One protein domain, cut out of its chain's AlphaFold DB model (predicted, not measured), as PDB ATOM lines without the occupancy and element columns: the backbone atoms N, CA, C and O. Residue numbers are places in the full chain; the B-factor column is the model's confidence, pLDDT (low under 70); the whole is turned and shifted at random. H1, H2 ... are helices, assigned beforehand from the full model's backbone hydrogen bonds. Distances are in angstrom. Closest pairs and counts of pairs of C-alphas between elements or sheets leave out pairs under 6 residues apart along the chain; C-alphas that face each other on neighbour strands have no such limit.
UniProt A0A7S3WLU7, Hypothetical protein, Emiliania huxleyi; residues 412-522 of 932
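Overview. This is residues 412 to 522 of the 932 residues of the protein "Hypothetical protein" of Emiliania huxleyi (UniProt A0A7S3WLU7). A long, kinked helix, H3, makes the spine; H1 crosses it, H2 packs near its start, H6 begins beside its later part, and the small pair H4 and H5 sits off that end. The printed part has 111 residues with six named helices, H1 to H6 in order: all helix, only just compact, close to loose (radius of gyration of the C-alphas 15.4 A), spanning 43 by 31 by 21 A.

Along the chain. H1, residues 412 to 428, begins at C-alpha (-51.270, -20.129, 40.462). H2 is 437 to 446; H3, 458 to 482, is 35.7 A long; H4 is 485 to 489; H5, 494 to 500; H6, 507 to 520, ends at C-alpha (-46.738, -50.557, 56.635).

Arrangement. The hub H3 touches H1, about perpendicular at 87 degrees (closest C-alphas Leu 468 and Ala 418, 7.2 A), with residues 461 to 468 alone. H3 and H6 touch at a shallow tilt of 11 degrees, the same way. O i to N i+4 pairs within hydrogen-bond range: H3 18 of 21, H4 0 of 1, with O i to N i+3 1 of 2.

Size, cuts and confidence. The printed part has no cut. The H2 to H3 link is long. Residues 446 to 449, 478, 482 and 492 have pLDDT under 70.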
ATOM      1  N   GLU A 412     -52.265 -19.736  41.459       81.44
ATOM      2  CA  GLU A 412     -51.270 -20.129  40.462       81.44
ATOM      3  C   GLU A 412     -49.885 -19.561  40.780       81.44
ATOM      4  O   GLU A 412     -48.883 -20.187  40.436       81.44
ATOM      5  N   GLN A 413     -49.813 -18.407  41.455       85.19
ATOM      6  CA  GLN A 413     -48.557 -17.896  42.005       85.19
ATOM      7  C   GLN A 413     -48.047 -18.812  43.121       85.19
ATOM      8  O   GLN A 413     -46.865 -19.142  43.123       85.19
ATOM      9  N   ASP A 414     -48.919 -19.297  44.009       86.31
ATOM     10  CA  ASP A 414     -48.528 -20.282  45.027       86.31
ATOM     11  C   ASP A 414     -48.029 -21.592  44.400       86.31
ATOM     12  O   ASP A 414     -46.994 -22.121  44.807       86.31
ATOM     13  N   GLY A 415     -48.698 -22.078  43.350       84.81
ATOM     14  CA  GLY A 415     -48.260 -23.260  42.601       84.81
ATOM     15  C   GLY A 415     -46.946 -23.054  41.831       84.81
ATOM     16  O   GLY A 415     -46.144 -23.980  41.693       84.81
ATOM     17  N   GLU A 416     -46.673 -21.852  41.307       87.25
ATOM     18  CA  GLU A 416     -45.352 -21.508  40.756       87.25
ATOM     19  C   GLU A 416     -44.279 -21.436  41.848       87.25
ATOM     20  O   GLU A 416     -43.169 -21.931  41.634       87.25
ATOM     21  N   LEU A 417     -44.606 -20.882  43.018       88.81
ATOM     22  CA  LEU A 417     -43.680 -20.756  44.140       88.81
ATOM     23  C   LEU A 417     -43.306 -22.119  44.730       88.81
ATOM     24  O   LEU A 417     -42.124 -22.373  44.953       88.81
ATOM     25  N   ALA A 418     -44.279 -23.011  44.927       88.38
ATOM     26  CA  ALA A 418     -44.035 -24.375  45.392       88.38
ATOM     27  C   ALA A 418     -43.074 -25.117  44.445       88.38
ATOM     28  O   ALA A 418     -42.032 -25.609  44.880       88.38
ATOM     29  N   ARG A 419     -43.334 -25.080  43.130       86.25
ATOM     30  CA  ARG A 419     -42.456 -25.696  42.115       86.25
ATOM     31  C   ARG A 419     -41.052 -25.090  42.092       86.25
ATOM     32  O   ARG A 419     -40.072 -25.809  41.885       86.25
ATOM     33  N   LEU A 420     -40.936 -23.774  42.284       87.12
ATOM     34  CA  LEU A 420     -39.645 -23.096  42.399       87.12
ATOM     35  C   LEU A 420     -38.866 -23.598  43.621       87.12
ATOM     36  O   LEU A 420     -37.686 -23.934  43.493       87.12
ATOM     37  N   LEU A 421     -39.520 -23.659  44.784       87.56
ATOM     38  CA  LEU A 421     -38.921 -24.115  46.038       87.56
ATOM     39  C   LEU A 421     -38.390 -25.538  45.915       87.56
ATOM     40  O   LEU A 421     -37.228 -25.782  46.230       87.56
ATOM     41  N   GLU A 422     -39.189 -26.455  45.377       86.00
ATOM     42  CA  GLU A 422     -38.774 -27.841  45.160       86.00
ATOM     43  C   GLU A 422     -37.607 -27.953  44.179       86.00
ATOM     44  O   GLU A 422     -36.634 -28.669  44.431       86.00
ATOM     45  N   SER A 423     -37.663 -27.215  43.065       82.00
ATOM     46  CA  SER A 423     -36.582 -27.208  42.078       82.00
ATOM     47  C   SER A 423     -35.273 -26.707  42.689       82.00
ATOM     48  O   SER A 423     -34.206 -27.265  42.413       82.00
ATOM     49  N   LEU A 424     -35.332 -25.660  43.514       81.50
ATOM     50  CA  LEU A 424     -34.157 -25.095  44.169       81.50
ATOM     51  C   LEU A 424     -33.620 -26.005  45.267       81.50
ATOM     52  O   LEU A 424     -32.420 -26.291  45.256       81.50
ATOM     53  N   ALA A 425     -34.489 -26.495  46.149       83.00
ATOM     54  CA  ALA A 425     -34.160 -27.450  47.202       83.00
ATOM     55  C   ALA A 425     -33.450 -28.680  46.616       83.00
ATOM     56  O   ALA A 425     -32.343 -29.027  47.036       83.00
ATOM     57  N   LYS A 426     -34.007 -29.254  45.540       77.75
ATOM     58  CA  LYS A 426     -33.420 -30.388  44.816       77.75
ATOM     59  C   LYS A 426     -32.057 -30.054  44.208       77.75
ATOM     60  O   LYS A 426     -31.128 -30.850  44.343       77.75
ATOM     61  N   SER A 427     -31.916 -28.894  43.559       75.62
ATOM     62  CA  SER A 427     -30.654 -28.484  42.920       75.62
ATOM     63  C   SER A 427     -29.523 -28.228  43.922       75.62
ATOM     64  O   SER A 427     -28.362 -28.506  43.631       75.62
ATOM     65  N   LYS A 428     -29.863 -27.720  45.112       77.31
ATOM     66  CA  LYS A 428     -28.907 -27.364  46.164       77.31
ATOM     67  C   LYS A 428     -28.690 -28.467  47.197       77.31
ATOM     68  O   LYS A 428     -27.741 -28.375  47.968       77.31
ATOM     69  N   GLY A 429     -29.543 -29.492  47.213       75.31
ATOM     70  CA  GLY A 429     -29.488 -30.574  48.194       75.31
ATOM     71  C   GLY A 429     -29.754 -30.100  49.626       75.31
ATOM     72  O   GLY A 429     -29.081 -30.561  50.541       75.31
ATOM     73  N   MET A 430     -30.688 -29.165  49.807       80.81
ATOM     74  CA  MET A 430     -31.072 -28.584  51.103       80.81
ATOM     75  C   MET A 430     -32.594 -28.509  51.222       80.81
ATOM     76  O   MET A 430     -33.279 -28.522  50.199       80.81
ATOM     77  N   ALA A 431     -33.120 -28.408  52.444       77.62
ATOM     78  CA  ALA A 431     -34.559 -28.286  52.657       77.62
ATOM     79  C   ALA A 431     -35.085 -26.946  52.115       77.62
ATOM     80  O   ALA A 431     -34.390 -25.930  52.151       77.62
ATOM     81  N   ALA A 432     -36.336 -26.928  51.644       79.62
ATOM     82  CA  ALA A 432     -36.959 -25.726  51.077       79.62
ATOM     83  C   ALA A 432     -36.958 -24.531  52.051       79.62
ATOM     84  O   ALA A 432     -36.751 -23.393  51.633       79.62
ATOM     85  N   ARG A 433     -37.106 -24.799  53.354       79.00
ATOM     86  CA  ARG A 433     -37.043 -23.800  54.436       79.00
ATOM     87  C   ARG A 433     -35.669 -23.140  54.618       79.00
ATOM     88  O   ARG A 433     -35.604 -22.034  55.142       79.00
ATOM     89  N   ASP A 434     -34.595 -23.793  54.175       80.69
ATOM     90  CA  ASP A 434     -33.216 -23.316  54.349       80.69
ATOM     91  C   ASP A 434     -32.738 -22.480  53.144       80.69
ATOM     92  O   ASP A 434     -31.596 -22.013  53.098       80.69
ATOM     93  N   LEU A 435     -33.601 -22.285  52.139       80.81
ATOM     94  CA  LEU A 435     -33.286 -21.497  50.953       80.81
ATOM     95  C   LEU A 435     -33.174 -20.006  51.300       80.81
ATOM     96  O   LEU A 435     -34.113 -19.384  51.788       80.81
ATOM     97  N   SER A 436     -32.030 -19.398  50.974       82.69
ATOM     98  CA  SER A 436     -31.824 -17.963  51.196       82.69
ATOM     99  C   SER A 436     -32.645 -17.091  50.238       82.69
ATOM    100  O   SER A 436     -32.816 -17.435  49.063       82.69
ATOM    101  N   SER A 437     -33.048 -15.897  50.689       80.69
ATOM    102  CA  SER A 437     -33.748 -14.898  49.859       80.69
ATOM    103  C   SER A 437     -32.980 -14.545  48.581       80.69
ATOM    104  O   SER A 437     -33.575 -14.336  47.528       80.69
ATOM    105  N   GLU A 438     -31.646 -14.548  48.638       81.56
ATOM    106  CA  GLU A 438     -30.789 -14.318  47.472       81.56
ATOM    107  C   GLU A 438     -30.891 -15.454  46.439       81.56
ATOM    108  O   GLU A 438     -30.882 -15.214  45.233       81.56
ATOM    109  N   SER A 439     -31.025 -16.699  46.903       82.81
ATOM    110  CA  SER A 439     -31.202 -17.863  46.031       82.81
ATOM    111  C   SER A 439     -32.535 -17.803  45.295       82.81
ATOM    112  O   SER A 439     -32.574 -18.045  44.090       82.81
ATOM    113  N   LEU A 440     -33.599 -17.437  46.015       82.31
ATOM    114  CA  LEU A 440     -34.936 -17.233  45.460       82.31
ATOM    115  C   LEU A 440     -34.936 -16.099  44.429       82.31
ATOM    116  O   LEU A 440     -35.372 -16.302  43.298       82.31
ATOM    117  N   ALA A 441     -34.359 -14.946  44.774       80.94
ATOM    118  CA  ALA A 441     -34.278 -13.789  43.885       80.94
ATOM    119  C   ALA A 441     -33.539 -14.102  42.574       80.94
ATOM    120  O   ALA A 441     -34.031 -13.794  41.488       80.94
ATOM    121  N   ARG A 442     -32.376 -14.766  42.656       83.00
ATOM    122  CA  ARG A 442     -31.615 -15.174  41.465       83.00
ATOM    123  C   ARG A 442     -32.405 -16.145  40.596       83.00
ATOM    124  O   ARG A 442     -32.376 -16.020  39.377       83.00
ATOM    125  N   ALA A 443     -33.110 -17.094  41.200       81.12
ATOM    126  CA  ALA A 443     -33.858 -18.102  40.462       81.12
ATOM    127  C   ALA A 443     -35.065 -17.515  39.717       81.12
ATOM    128  O   ALA A 443     -35.260 -17.827  38.543       81.12
ATOM    129  N   VAL A 444     -35.814 -16.613  40.362       81.81
ATOM    130  CA  VAL A 444     -36.925 -15.878  39.734       81.81
ATOM    131  C   VAL A 444     -36.423 -15.001  38.581       81.81
ATOM    132  O   VAL A 444     -37.063 -14.931  37.534       81.81
ATOM    133  N   ALA A 445     -35.246 -14.383  38.734       75.75
ATOM    134  CA  ALA A 445     -34.645 -13.536  37.704       75.75
ATOM    135  C   ALA A 445     -34.051 -14.318  36.514       75.75
ATOM    136  O   ALA A 445     -34.078 -13.833  35.387       75.75
ATOM    137  N   GLN A 446     -33.489 -15.510  36.746       68.69
ATOM    138  CA  GLN A 446     -32.783 -16.291  35.717       68.69
ATOM    139  C   GLN A 446     -33.699 -17.215  34.913       68.69
ATOM    140  O   GLN A 446     -33.362 -17.589  33.790       68.69
ATOM    141  N   GLN A 447     -34.844 -17.606  35.471       62.88
ATOM    142  CA  GLN A 447     -35.749 -18.546  34.832       62.88
ATOM    143  C   GLN A 447     -37.018 -17.817  34.392       62.88
ATOM    144  O   GLN A 447     -37.957 -17.669  35.171       62.88
ATOM    145  N   GLY A 448     -37.114 -17.456  33.106       61.06
ATOM    146  CA  GLY A 448     -38.368 -16.983  32.481       61.06
ATOM    147  C   GLY A 448     -39.560 -17.953  32.619       61.06
ATOM    148  O   GLY A 448     -40.662 -17.656  32.176       61.06
ATOM    149  N   ARG A 449     -39.332 -19.109  33.255       67.81
ATOM    150  CA  ARG A 449     -40.287 -20.132  33.672       67.81
ATOM    151  C   ARG A 449     -41.219 -19.696  34.812       67.81
ATOM    152  O   ARG A 449     -42.316 -20.233  34.888       67.81
ATOM    153  N   PHE A 450     -40.813 -18.757  35.671       80.31
ATOM    154  CA  PHE A 450     -41.608 -18.293  36.823       80.31
ATOM    155  C   PHE A 450     -42.110 -16.861  36.625       80.31
ATOM    156  O   PHE A 450     -41.912 -15.981  37.466       80.31
ATOM    157  N   ALA A 451     -42.704 -16.605  35.458       81.94
ATOM    158  CA  ALA A 451     -43.094 -15.266  35.033       81.94
ATOM    159  C   ALA A 451     -44.088 -14.599  36.001       81.94
ATOM    160  O   ALA A 451     -44.009 -13.388  36.204       81.94
ATOM    161  N   ARG A 452     -44.979 -15.369  36.651       84.12
ATOM    162  CA  ARG A 452     -45.981 -14.809  37.578       84.12
ATOM    163  C   ARG A 452     -45.373 -14.354  38.906       84.12
ATOM    164  O   ARG A 452     -46.005 -13.576  39.618       84.12
ATOM    165  N   LEU A 453     -44.155 -14.806  39.223       86.38
ATOM    166  CA  LEU A 453     -43.418 -14.434  40.434       86.38
ATOM    167  C   LEU A 453     -42.486 -13.233  40.232       86.38
ATOM    168  O   LEU A 453     -42.082 -12.612  41.211       86.38
ATOM    169  N   GLN A 454     -42.147 -12.882  38.986       84.19
ATOM    170  CA  GLN A 454     -41.166 -11.826  38.687       84.19
ATOM    171  C   GLN A 454     -41.584 -10.440  39.185       84.19
ATOM    172  O   GLN A 454     -40.727  -9.623  39.515       84.19
ATOM    173  N   ALA A 455     -42.889 -10.174  39.245       82.19
ATOM    174  CA  ALA A 455     -43.433  -8.901  39.708       82.19
ATOM    175  C   ALA A 455     -43.571  -8.811  41.242       82.19
ATOM    176  O   ALA A 455     -43.912  -7.747  41.757       82.19
ATOM    177  N   ILE A 456     -43.333  -9.905  41.977       83.06
ATOM    178  CA  ILE A 456     -43.558  -9.967  43.425       83.06
ATOM    179  C   ILE A 456     -42.283  -9.535  44.177       83.06
ATOM    180  O   ILE A 456     -41.199 -10.045  43.881       83.06
ATOM    181  N   PRO A 457     -42.376  -8.639  45.182       83.69
ATOM    182  CA  PRO A 457     -41.233  -8.264  46.013       83.69
ATOM    183  C   PRO A 457     -40.583  -9.472  46.708       83.69
ATOM    184  O   PRO A 457     -41.281 -10.330  47.246       83.69
ATOM    185  N   ILE A 458     -39.246  -9.510  46.765       82.00
ATOM    186  CA  ILE A 458     -38.479 -10.640  47.332       82.00
ATOM    187  C   ILE A 458     -38.861 -10.926  48.792       82.00
ATOM    188  O   ILE A 458     -38.968 -12.090  49.174       82.00
ATOM    189  N   ASP A 459     -39.119  -9.892  49.595       76.50
ATOM    190  CA  ASP A 459     -39.527 -10.063  50.996       76.50
ATOM    191  C   ASP A 459     -40.904 -10.735  51.114       76.50
ATOM    192  O   ASP A 459     -41.106 -11.603  51.964       76.50
ATOM    193  N   ALA A 460     -41.834 -10.397  50.211       77.62
ATOM    194  CA  ALA A 460     -43.149 -11.029  50.135       77.62
ATOM    195  C   ALA A 460     -43.053 -12.477  49.627       77.62
ATOM    196  O   ALA A 460     -43.720 -13.355  50.175       77.62
ATOM    197  N   LEU A 461     -42.187 -12.748  48.638       82.00
ATOM    198  CA  LEU A 461     -41.875 -14.112  48.192       82.00
ATOM    199  C   LEU A 461     -41.345 -14.952  49.357       82.00
ATOM    200  O   LEU A 461     -41.847 -16.046  49.600       82.00
ATOM    201  N   HIS A 462     -40.365 -14.437  50.099       80.38
ATOM    202  CA  HIS A 462     -39.753 -15.148  51.219       80.38
ATOM    203  C   HIS A 462     -40.759 -15.422  52.347       80.38
ATOM    204  O   HIS A 462     -40.835 -16.548  52.838       80.38
ATOM    205  N   ALA A 463     -41.590 -14.439  52.712       76.12
ATOM    206  CA  ALA A 463     -42.668 -14.641  53.680       76.12
ATOM    207  C   ALA A 463     -43.657 -15.726  53.219       76.12
ATOM    208  O   ALA A 463     -44.024 -16.605  54.000       76.12
ATOM    209  N   ARG A 464     -44.048 -15.728  51.938       83.12
ATOM    210  CA  ARG A 464     -44.938 -16.760  51.387       83.12
ATOM    211  C   ARG A 464     -44.279 -18.141  51.341       83.12
ATOM    212  O   ARG A 464     -44.943 -19.133  51.627       83.12
ATOM    213  N   CYS A 465     -42.971 -18.217  51.079       83.19
ATOM    214  CA  CYS A 465     -42.214 -19.471  51.153       83.19
ATOM    215  C   CYS A 465     -42.296 -20.092  52.549       83.19
ATOM    216  O   CYS A 465     -42.520 -21.295  52.667       83.19
ATOM    217  N   GLN A 466     -42.154 -19.278  53.600       78.38
ATOM    218  CA  GLN A 466     -42.275 -19.747  54.983       78.38
ATOM    219  C   GLN A 466     -43.674 -20.305  55.269       78.38
ATOM    220  O   GLN A 466     -43.788 -21.362  55.882       78.38
ATOM    221  N   VAL A 467     -44.729 -19.655  54.760       79.31
ATOM    222  CA  VAL A 467     -46.112 -20.151  54.871       79.31
ATOM    223  C   VAL A 467     -46.275 -21.515  54.196       79.31
ATOM    224  O   VAL A 467     -46.864 -22.415  54.789       79.31
ATOM    225  N   LEU A 468     -45.737 -21.697  52.985       81.94
ATOM    226  CA  LEU A 468     -45.808 -22.978  52.271       81.94
ATOM    227  C   LEU A 468     -44.988 -24.084  52.955       81.94
ATOM    228  O   LEU A 468     -45.421 -25.237  52.971       81.94
ATOM    229  N   CYS A 469     -43.831 -23.754  53.538       82.31
ATOM    230  CA  CYS A 469     -43.041 -24.720  54.307       82.31
ATOM    231  C   CYS A 469     -43.798 -25.176  55.561       82.31
ATOM    232  O   CYS A 469     -43.950 -26.378  55.778       82.31
ATOM    233  N   GLU A 470     -44.351 -24.229  56.325       77.19
ATOM    234  CA  GLU A 470     -45.139 -24.527  57.525       77.19
ATOM    235  C   GLU A 470     -46.403 -25.332  57.181       77.19
ATOM    236  O   GLU A 470     -46.726 -26.290  57.881       77.19
ATOM    237  N   LEU A 471     -47.099 -24.997  56.080       80.31
ATOM    238  CA  LEU A 471     -48.236 -25.785  55.587       80.31
ATOM    239  C   LEU A 471     -47.842 -27.252  55.434       80.31
ATOM    240  O   LEU A 471     -48.511 -28.133  55.966       80.31
ATOM    241  N   ASN A 472     -46.759 -27.500  54.700       85.81
ATOM    242  CA  ASN A 472     -46.306 -28.842  54.374       85.81
ATOM    243  C   ASN A 472     -45.965 -29.638  55.630       85.81
ATOM    244  O   ASN A 472     -46.480 -30.735  55.835       85.81
ATOM    245  N   GLU A 473     -45.160 -29.069  56.513       79.88
ATOM    246  CA  GLU A 473     -44.763 -29.738  57.750       79.88
ATOM    247  C   GLU A 473     -45.972 -30.068  58.618       79.88
ATOM    248  O   GLU A 473     -46.149 -31.212  59.040       79.88
ATOM    249  N   ARG A 474     -46.884 -29.108  58.798       73.38
ATOM    250  CA  ARG A 474     -48.090 -29.324  59.602       73.38
ATOM    251  C   ARG A 474     -49.041 -30.335  58.977       73.38
ATOM    252  O   ARG A 474     -49.592 -31.177  59.690       73.38
ATOM    253  N   CYS A 475     -49.223 -30.291  57.660       79.62
ATOM    254  CA  CYS A 475     -50.059 -31.244  56.942       79.62
ATOM    255  C   CYS A 475     -49.540 -32.680  57.097       79.62
ATOM    256  O   CYS A 475     -50.321 -33.574  57.427       79.62
ATOM    257  N   PHE A 476     -48.241 -32.913  56.905       81.69
ATOM    258  CA  PHE A 476     -47.672 -34.262  56.924       81.69
ATOM    259  C   PHE A 476     -47.408 -34.812  58.330       81.69
ATOM    260  O   PHE A 476     -47.617 -36.007  58.557       81.69
ATOM    261  N   GLU A 477     -47.006 -33.973  59.287       73.31
ATOM    262  CA  GLU A 477     -46.733 -34.418  60.660       73.31
ATOM    263  C   GLU A 477     -48.004 -34.539  61.508       73.31
ATOM    264  O   GLU A 477     -48.129 -35.486  62.288       73.31
ATOM    265  N   PHE A 478     -48.958 -33.614  61.354       66.00
ATOM    266  CA  PHE A 478     -50.098 -33.500  62.271       66.00
ATOM    267  C   PHE A 478     -51.452 -33.808  61.646       66.00
ATOM    268  O   PHE A 478     -52.309 -34.307  62.363       66.00
ATOM    269  N   LEU A 479     -51.688 -33.514  60.364       70.19
ATOM    270  CA  LEU A 479     -53.027 -33.652  59.771       70.19
ATOM    271  C   LEU A 479     -53.260 -35.039  59.170       70.19
ATOM    272  O   LEU A 479     -54.217 -35.729  59.522       70.19
ATOM    273  N   LEU A 480     -52.372 -35.449  58.265       74.62
ATOM    274  CA  LEU A 480     -52.516 -36.664  57.468       74.62
ATOM    275  C   LEU A 480     -52.655 -37.958  58.286       74.62
ATOM    276  O   LEU A 480     -53.453 -38.799  57.879       74.62
ATOM    277  N   PRO A 481     -51.989 -38.137  59.448       70.88
ATOM    278  CA  PRO A 481     -52.186 -39.332  60.273       70.88
ATOM    279  C   PRO A 481     -53.622 -39.538  60.784       70.88
ATOM    280  O   PRO A 481     -53.968 -40.650  61.175       70.88
ATOM    281  N   TRP A 482     -54.449 -38.489  60.790       67.81
ATOM    282  CA  TRP A 482     -55.819 -38.512  61.316       67.81
ATOM    283  C   TRP A 482     -56.881 -38.352  60.226       67.81
ATOM    284  O   TRP A 482     -58.075 -38.322  60.527       67.81
ATOM    285  N   LEU A 483     -56.459 -38.217  58.967       72.38
ATOM    286  CA  LEU A 483     -57.336 -37.890  57.854       72.38
ATOM    287  C   LEU A 483     -57.724 -39.144  57.068       72.38
ATOM    288  O   LEU A 483     -56.877 -39.903  56.602       72.38
ATOM    289  N   ALA A 484     -59.028 -39.324  56.878       73.69
ATOM    290  CA  ALA A 484     -59.588 -40.384  56.054       73.69
ATOM    291  C   ALA A 484     -59.548 -39.959  54.569       73.69
ATOM    292  O   ALA A 484     -60.416 -39.220  54.098       73.69
ATOM    293  N   LEU A 485     -58.483 -40.352  53.855       82.00
ATOM    294  CA  LEU A 485     -58.237 -39.956  52.456       82.00
ATOM    295  C   LEU A 485     -59.223 -40.579  51.452       82.00
ATOM    296  O   LEU A 485     -59.389 -40.049  50.356       82.00
ATOM    297  N   ASP A 486     -59.944 -41.634  51.836       77.94
ATOM    298  CA  ASP A 486     -61.052 -42.223  51.067       77.94
ATOM    299  C   ASP A 486     -62.177 -41.214  50.784       77.94
ATOM    300  O   ASP A 486     -62.915 -41.346  49.809       77.94
ATOM    301  N   ARG A 487     -62.285 -40.161  51.605       75.00
ATOM    302  CA  ARG A 487     -63.298 -39.106  51.465       75.00
ATOM    303  C   ARG A 487     -62.887 -37.946  50.565       75.00
ATOM    304  O   ARG A 487     -63.657 -37.001  50.433       75.00
ATOM    305  N   ALA A 488     -61.719 -37.990  49.931       78.62
ATOM    306  CA  ALA A 488     -61.245 -36.884  49.100       78.62
ATOM    307  C   ALA A 488     -62.137 -36.583  47.878       78.62
ATOM    308  O   ALA A 488     -62.163 -35.457  47.388       78.62
ATOM    309  N   GLY A 489     -62.925 -37.559  47.421       76.62
ATOM    310  CA  GLY A 489     -63.940 -37.350  46.384       76.62
ATOM    311  C   GLY A 489     -65.203 -36.622  46.864       76.62
ATOM    312  O   GLY A 489     -66.033 -36.261  46.035       76.62
ATOM    313  N   THR A 490     -65.371 -36.404  48.172       76.62
ATOM    314  CA  THR A 490     -66.577 -35.810  48.764       76.62
ATOM    315  C   THR A 490     -66.346 -34.327  49.074       76.62
ATOM    316  O   THR A 490     -65.612 -34.025  50.024       76.62
ATOM    317  N   PRO A 491     -66.983 -33.396  48.333       75.69
ATOM    318  CA  PRO A 491     -66.828 -31.960  48.555       75.69
ATOM    319  C   PRO A 491     -67.152 -31.539  49.991       75.69
ATOM    320  O   PRO A 491     -68.045 -32.101  50.625       75.69
ATOM    321  N   GLY A 492     -66.424 -30.546  50.506       69.62
ATOM    322  CA  GLY A 492     -66.598 -30.025  51.868       69.62
ATOM    323  C   GLY A 492     -65.922 -30.849  52.970       69.62
ATOM    324  O   GLY A 492     -65.924 -30.437  54.129       69.62
ATOM    325  N   THR A 493     -65.312 -31.991  52.641       72.62
ATOM    326  CA  THR A 493     -64.451 -32.712  53.588       72.62
ATOM    327  C   THR A 493     -63.034 -32.144  53.583       72.62
ATOM    328  O   THR A 493     -62.527 -31.700  52.559       72.62
ATOM    329  N   LEU A 494     -62.334 -32.235  54.716       71.50
ATOM    330  CA  LEU A 494     -60.930 -31.814  54.809       71.50
ATOM    331  C   LEU A 494     -60.009 -32.583  53.840       71.50
ATOM    332  O   LEU A 494     -59.025 -32.029  53.362       71.50
ATOM    333  N   ALA A 495     -60.337 -33.842  53.530       75.31
ATOM    334  CA  ALA A 495     -59.606 -34.643  52.550       75.31
ATOM    335  C   ALA A 495     -59.769 -34.090  51.133       75.31
ATOM    336  O   ALA A 495     -58.794 -34.034  50.389       75.31
ATOM    337  N   HIS A 496     -60.975 -33.637  50.786       78.62
ATOM    338  CA  HIS A 496     -61.241 -32.983  49.510       78.62
ATOM    339  C   HIS A 496     -60.498 -31.655  49.393       78.62
ATOM    340  O   HIS A 496     -59.842 -31.402  48.386       78.62
ATOM    341  N   GLU A 497     -60.531 -30.837  50.445       75.00
ATOM    342  CA  GLU A 497     -59.825 -29.554  50.455       75.00
ATOM    343  C   GLU A 497     -58.314 -29.743  50.320       75.00
ATOM    344  O   GLU A 497     -57.687 -29.078  49.497       75.00
ATOM    345  N   LEU A 498     -57.735 -30.706  51.045       81.00
ATOM    346  CA  LEU A 498     -56.315 -31.035  50.937       81.00
ATOM    347  C   LEU A 498     -55.948 -31.546  49.534       81.00
ATOM    348  O   LEU A 498     -54.941 -31.120  48.972       81.00
ATOM    349  N   ALA A 499     -56.777 -32.416  48.948       81.94
ATOM    350  CA  ALA A 499     -56.595 -32.893  47.578       81.94
ATOM    351  C   ALA A 499     -56.682 -31.745  46.555       81.94
ATOM    352  O   ALA A 499     -55.923 -31.720  45.588       81.94
ATOM    353  N   SER A 500     -57.538 -30.746  46.799       80.50
ATOM    354  CA  SER A 500     -57.700 -29.578  45.922       80.50
ATOM    355  C   SER A 500     -56.486 -28.637  45.897       80.50
ATOM    356  O   SER A 500     -56.353 -27.834  44.971       80.50
ATOM    357  N   VAL A 501     -55.601 -28.730  46.899       81.94
ATOM    358  CA  VAL A 501     -54.364 -27.934  47.021       81.94
ATOM    359  C   VAL A 501     -53.102 -28.791  46.933       81.94
ATOM    360  O   VAL A 501     -52.016 -28.349  47.304       81.94
ATOM    361  N   LYS A 502     -53.212 -30.017  46.415       86.81
ATOM    362  CA  LYS A 502     -52.094 -30.966  46.321       86.81
ATOM    363  C   LYS A 502     -50.879 -30.440  45.547       86.81
ATOM    364  O   LYS A 502     -49.769 -30.897  45.794       86.81
ATOM    365  N   GLU A 503     -51.056 -29.471  44.651       85.56
ATOM    366  CA  GLU A 503     -49.963 -28.799  43.923       85.56
ATOM    367  C   GLU A 503     -49.048 -27.959  44.831       85.56
ATOM    368  O   GLU A 503     -47.927 -27.638  44.452       85.56
ATOM    369  N   LEU A 504     -49.525 -27.603  46.025       87.12
ATOM    370  CA  LEU A 504     -48.778 -26.833  47.023       87.12
ATOM    371  C   LEU A 504     -48.050 -27.728  48.024       87.12
ATOM    372  O   LEU A 504     -47.205 -27.262  48.795       87.12
ATOM    373  N   LEU A 505     -48.402 -29.012  48.033       88.19
ATOM    374  CA  LEU A 505     -47.750 -30.007  48.856       88.19
ATOM    375  C   LEU A 505     -46.450 -30.439  48.173       88.19
ATOM    376  O   LEU A 505     -46.448 -30.837  47.011       88.19
ATOM    377  N   PHE A 506     -45.355 -30.385  48.912       88.75
ATOM    378  CA  PHE A 506     -44.028 -30.743  48.455       88.75
ATOM    379  C   PHE A 506     -43.917 -32.261  48.257       88.75
ATOM    380  O   PHE A 506     -44.298 -33.076  49.103       88.75
ATOM    381  N   ASN A 507     -43.362 -32.636  47.114       86.56
ATOM    382  CA  ASN A 507     -43.213 -33.994  46.624       86.56
ATOM    383  C   ASN A 507     -42.322 -34.846  47.537       86.56
ATOM    384  O   ASN A 507     -42.589 -36.027  47.722       86.56
ATOM    385  N   GLU A 508     -41.308 -34.259  48.181       83.25
ATOM    386  CA  GLU A 508     -40.470 -34.980  49.150       83.25
ATOM    387  C   GLU A 508     -41.294 -35.486  50.347       83.25
ATOM    388  O   GLU A 508     -41.209 -36.657  50.718       83.25
ATOM    389  N   GLN A 509     -42.167 -34.642  50.896       86.12
ATOM    390  CA  GLN A 509     -43.049 -34.984  52.007       86.12
ATOM    391  C   GLN A 509     -44.131 -35.983  51.570       86.12
ATOM    392  O   GLN A 509     -44.368 -36.965  52.282       86.12
ATOM    393  N   LYS A 510     -44.725 -35.801  50.377       90.31
ATOM    394  CA  LYS A 510     -45.637 -36.792  49.768       90.31
ATOM    395  C   LYS A 510     -44.972 -38.161  49.666       90.31
ATOM    396  O   LYS A 510     -45.565 -39.163  50.067       90.31
ATOM    397  N   LYS A 511     -43.729 -38.194  49.180       86.19
ATOM    398  CA  LYS A 511     -42.947 -39.415  48.992       86.19
ATOM    399  C   LYS A 511     -42.679 -40.120  50.313       86.19
ATOM    400  O   LYS A 511     -42.979 -41.303  50.420       86.19
ATOM    401  N   LEU A 512     -42.203 -39.404  51.332       85.75
ATOM    402  CA  LEU A 512     -41.959 -39.974  52.664       85.75
ATOM    403  C   LEU A 512     -43.240 -40.546  53.290       85.75
ATOM    404  O   LEU A 512     -43.229 -41.624  53.888       85.75
ATOM    405  N   PHE A 513     -44.364 -39.844  53.139       86.81
ATOM    406  CA  PHE A 513     -45.664 -40.332  53.595       86.81
ATOM    407  C   PHE A 513     -46.110 -41.589  52.839       86.81
ATOM    408  O   PHE A 513     -46.546 -42.561  53.455       86.81
ATOM    409  N   PHE A 514     -45.953 -41.598  51.517       87.44
ATOM    410  CA  PHE A 514     -46.296 -42.741  50.681       87.44
ATOM    411  C   PHE A 514     -45.414 -43.961  50.981       87.44
ATOM    412  O   PHE A 514     -45.934 -45.056  51.184       87.44
ATOM    413  N   GLU A 515     -44.098 -43.778  51.111       85.19
ATOM    414  CA  GLU A 515     -43.141 -44.829  51.479       85.19
ATOM    415  C   GLU A 515     -43.484 -45.460  52.837       85.19
ATOM    416  O   GLU A 515     -43.422 -46.683  52.981       85.19
ATOM    417  N   ARG A 516     -43.941 -44.665  53.817       84.50
ATOM    418  CA  ARG A 516     -44.455 -45.186  55.096       84.50
ATOM    419  C   ARG A 516     -45.679 -46.086  54.916       84.50
ATOM    420  O   ARG A 516     -45.756 -47.125  55.568       84.50
ATOM    421  N   ILE A 517     -46.632 -45.707  54.062       82.31
ATOM    422  CA  ILE A 517     -47.833 -46.517  53.783       82.31
ATOM    423  C   ILE A 517     -47.447 -47.812  53.070       82.31
ATOM    424  O   ILE A 517     -47.899 -48.895  53.449       82.31
ATOM    425  N   VAL A 518     -46.581 -47.718  52.060       81.31
ATOM    426  CA  VAL A 518     -46.064 -48.877  51.328       81.31
ATOM    427  C   VAL A 518     -45.343 -49.829  52.286       81.31
ATOM    428  O   VAL A 518     -45.626 -51.027  52.262       81.31
ATOM    429  N   GLY A 519     -44.491 -49.307  53.173       78.75
ATOM    430  CA  GLY A 519     -43.792 -50.087  54.196       78.75
ATOM    431  C   GLY A 519     -44.735 -50.743  55.207       78.75
ATOM    432  O   GLY A 519     -44.590 -51.924  55.502       78.75
ATOM    433  N   ALA A 520     -45.752 -50.023  55.690       78.56
ATOM    434  CA  ALA A 520     -46.738 -50.557  56.635       78.56
ATOM    435  C   ALA A 520     -47.652 -51.636  56.027       78.56
ATOM    436  O   ALA A 520     -48.195 -52.472  56.748       78.56
ATOM    437  N   THR A 521     -47.827 -51.620  54.704       76.31
ATOM    438  CA  THR A 521     -48.624 -52.603  53.951       76.31
ATOM    439  C   THR A 521     -47.771 -53.695  53.303       76.31
ATOM    440  O   THR A 521     -48.297 -54.532  52.571       76.31
ATOM    441  N   ALA A 522     -46.457 -53.700  53.544       71.38
ATOM    442  CA  ALA A 522     -45.575 -54.751  53.064       71.38
ATOM    443  C   ALA A 522     -45.799 -56.037  53.871       71.38
ATOM    444  O   ALA A 522     -45.841 -56.023  55.102       71.38
TER     445      ALA A 522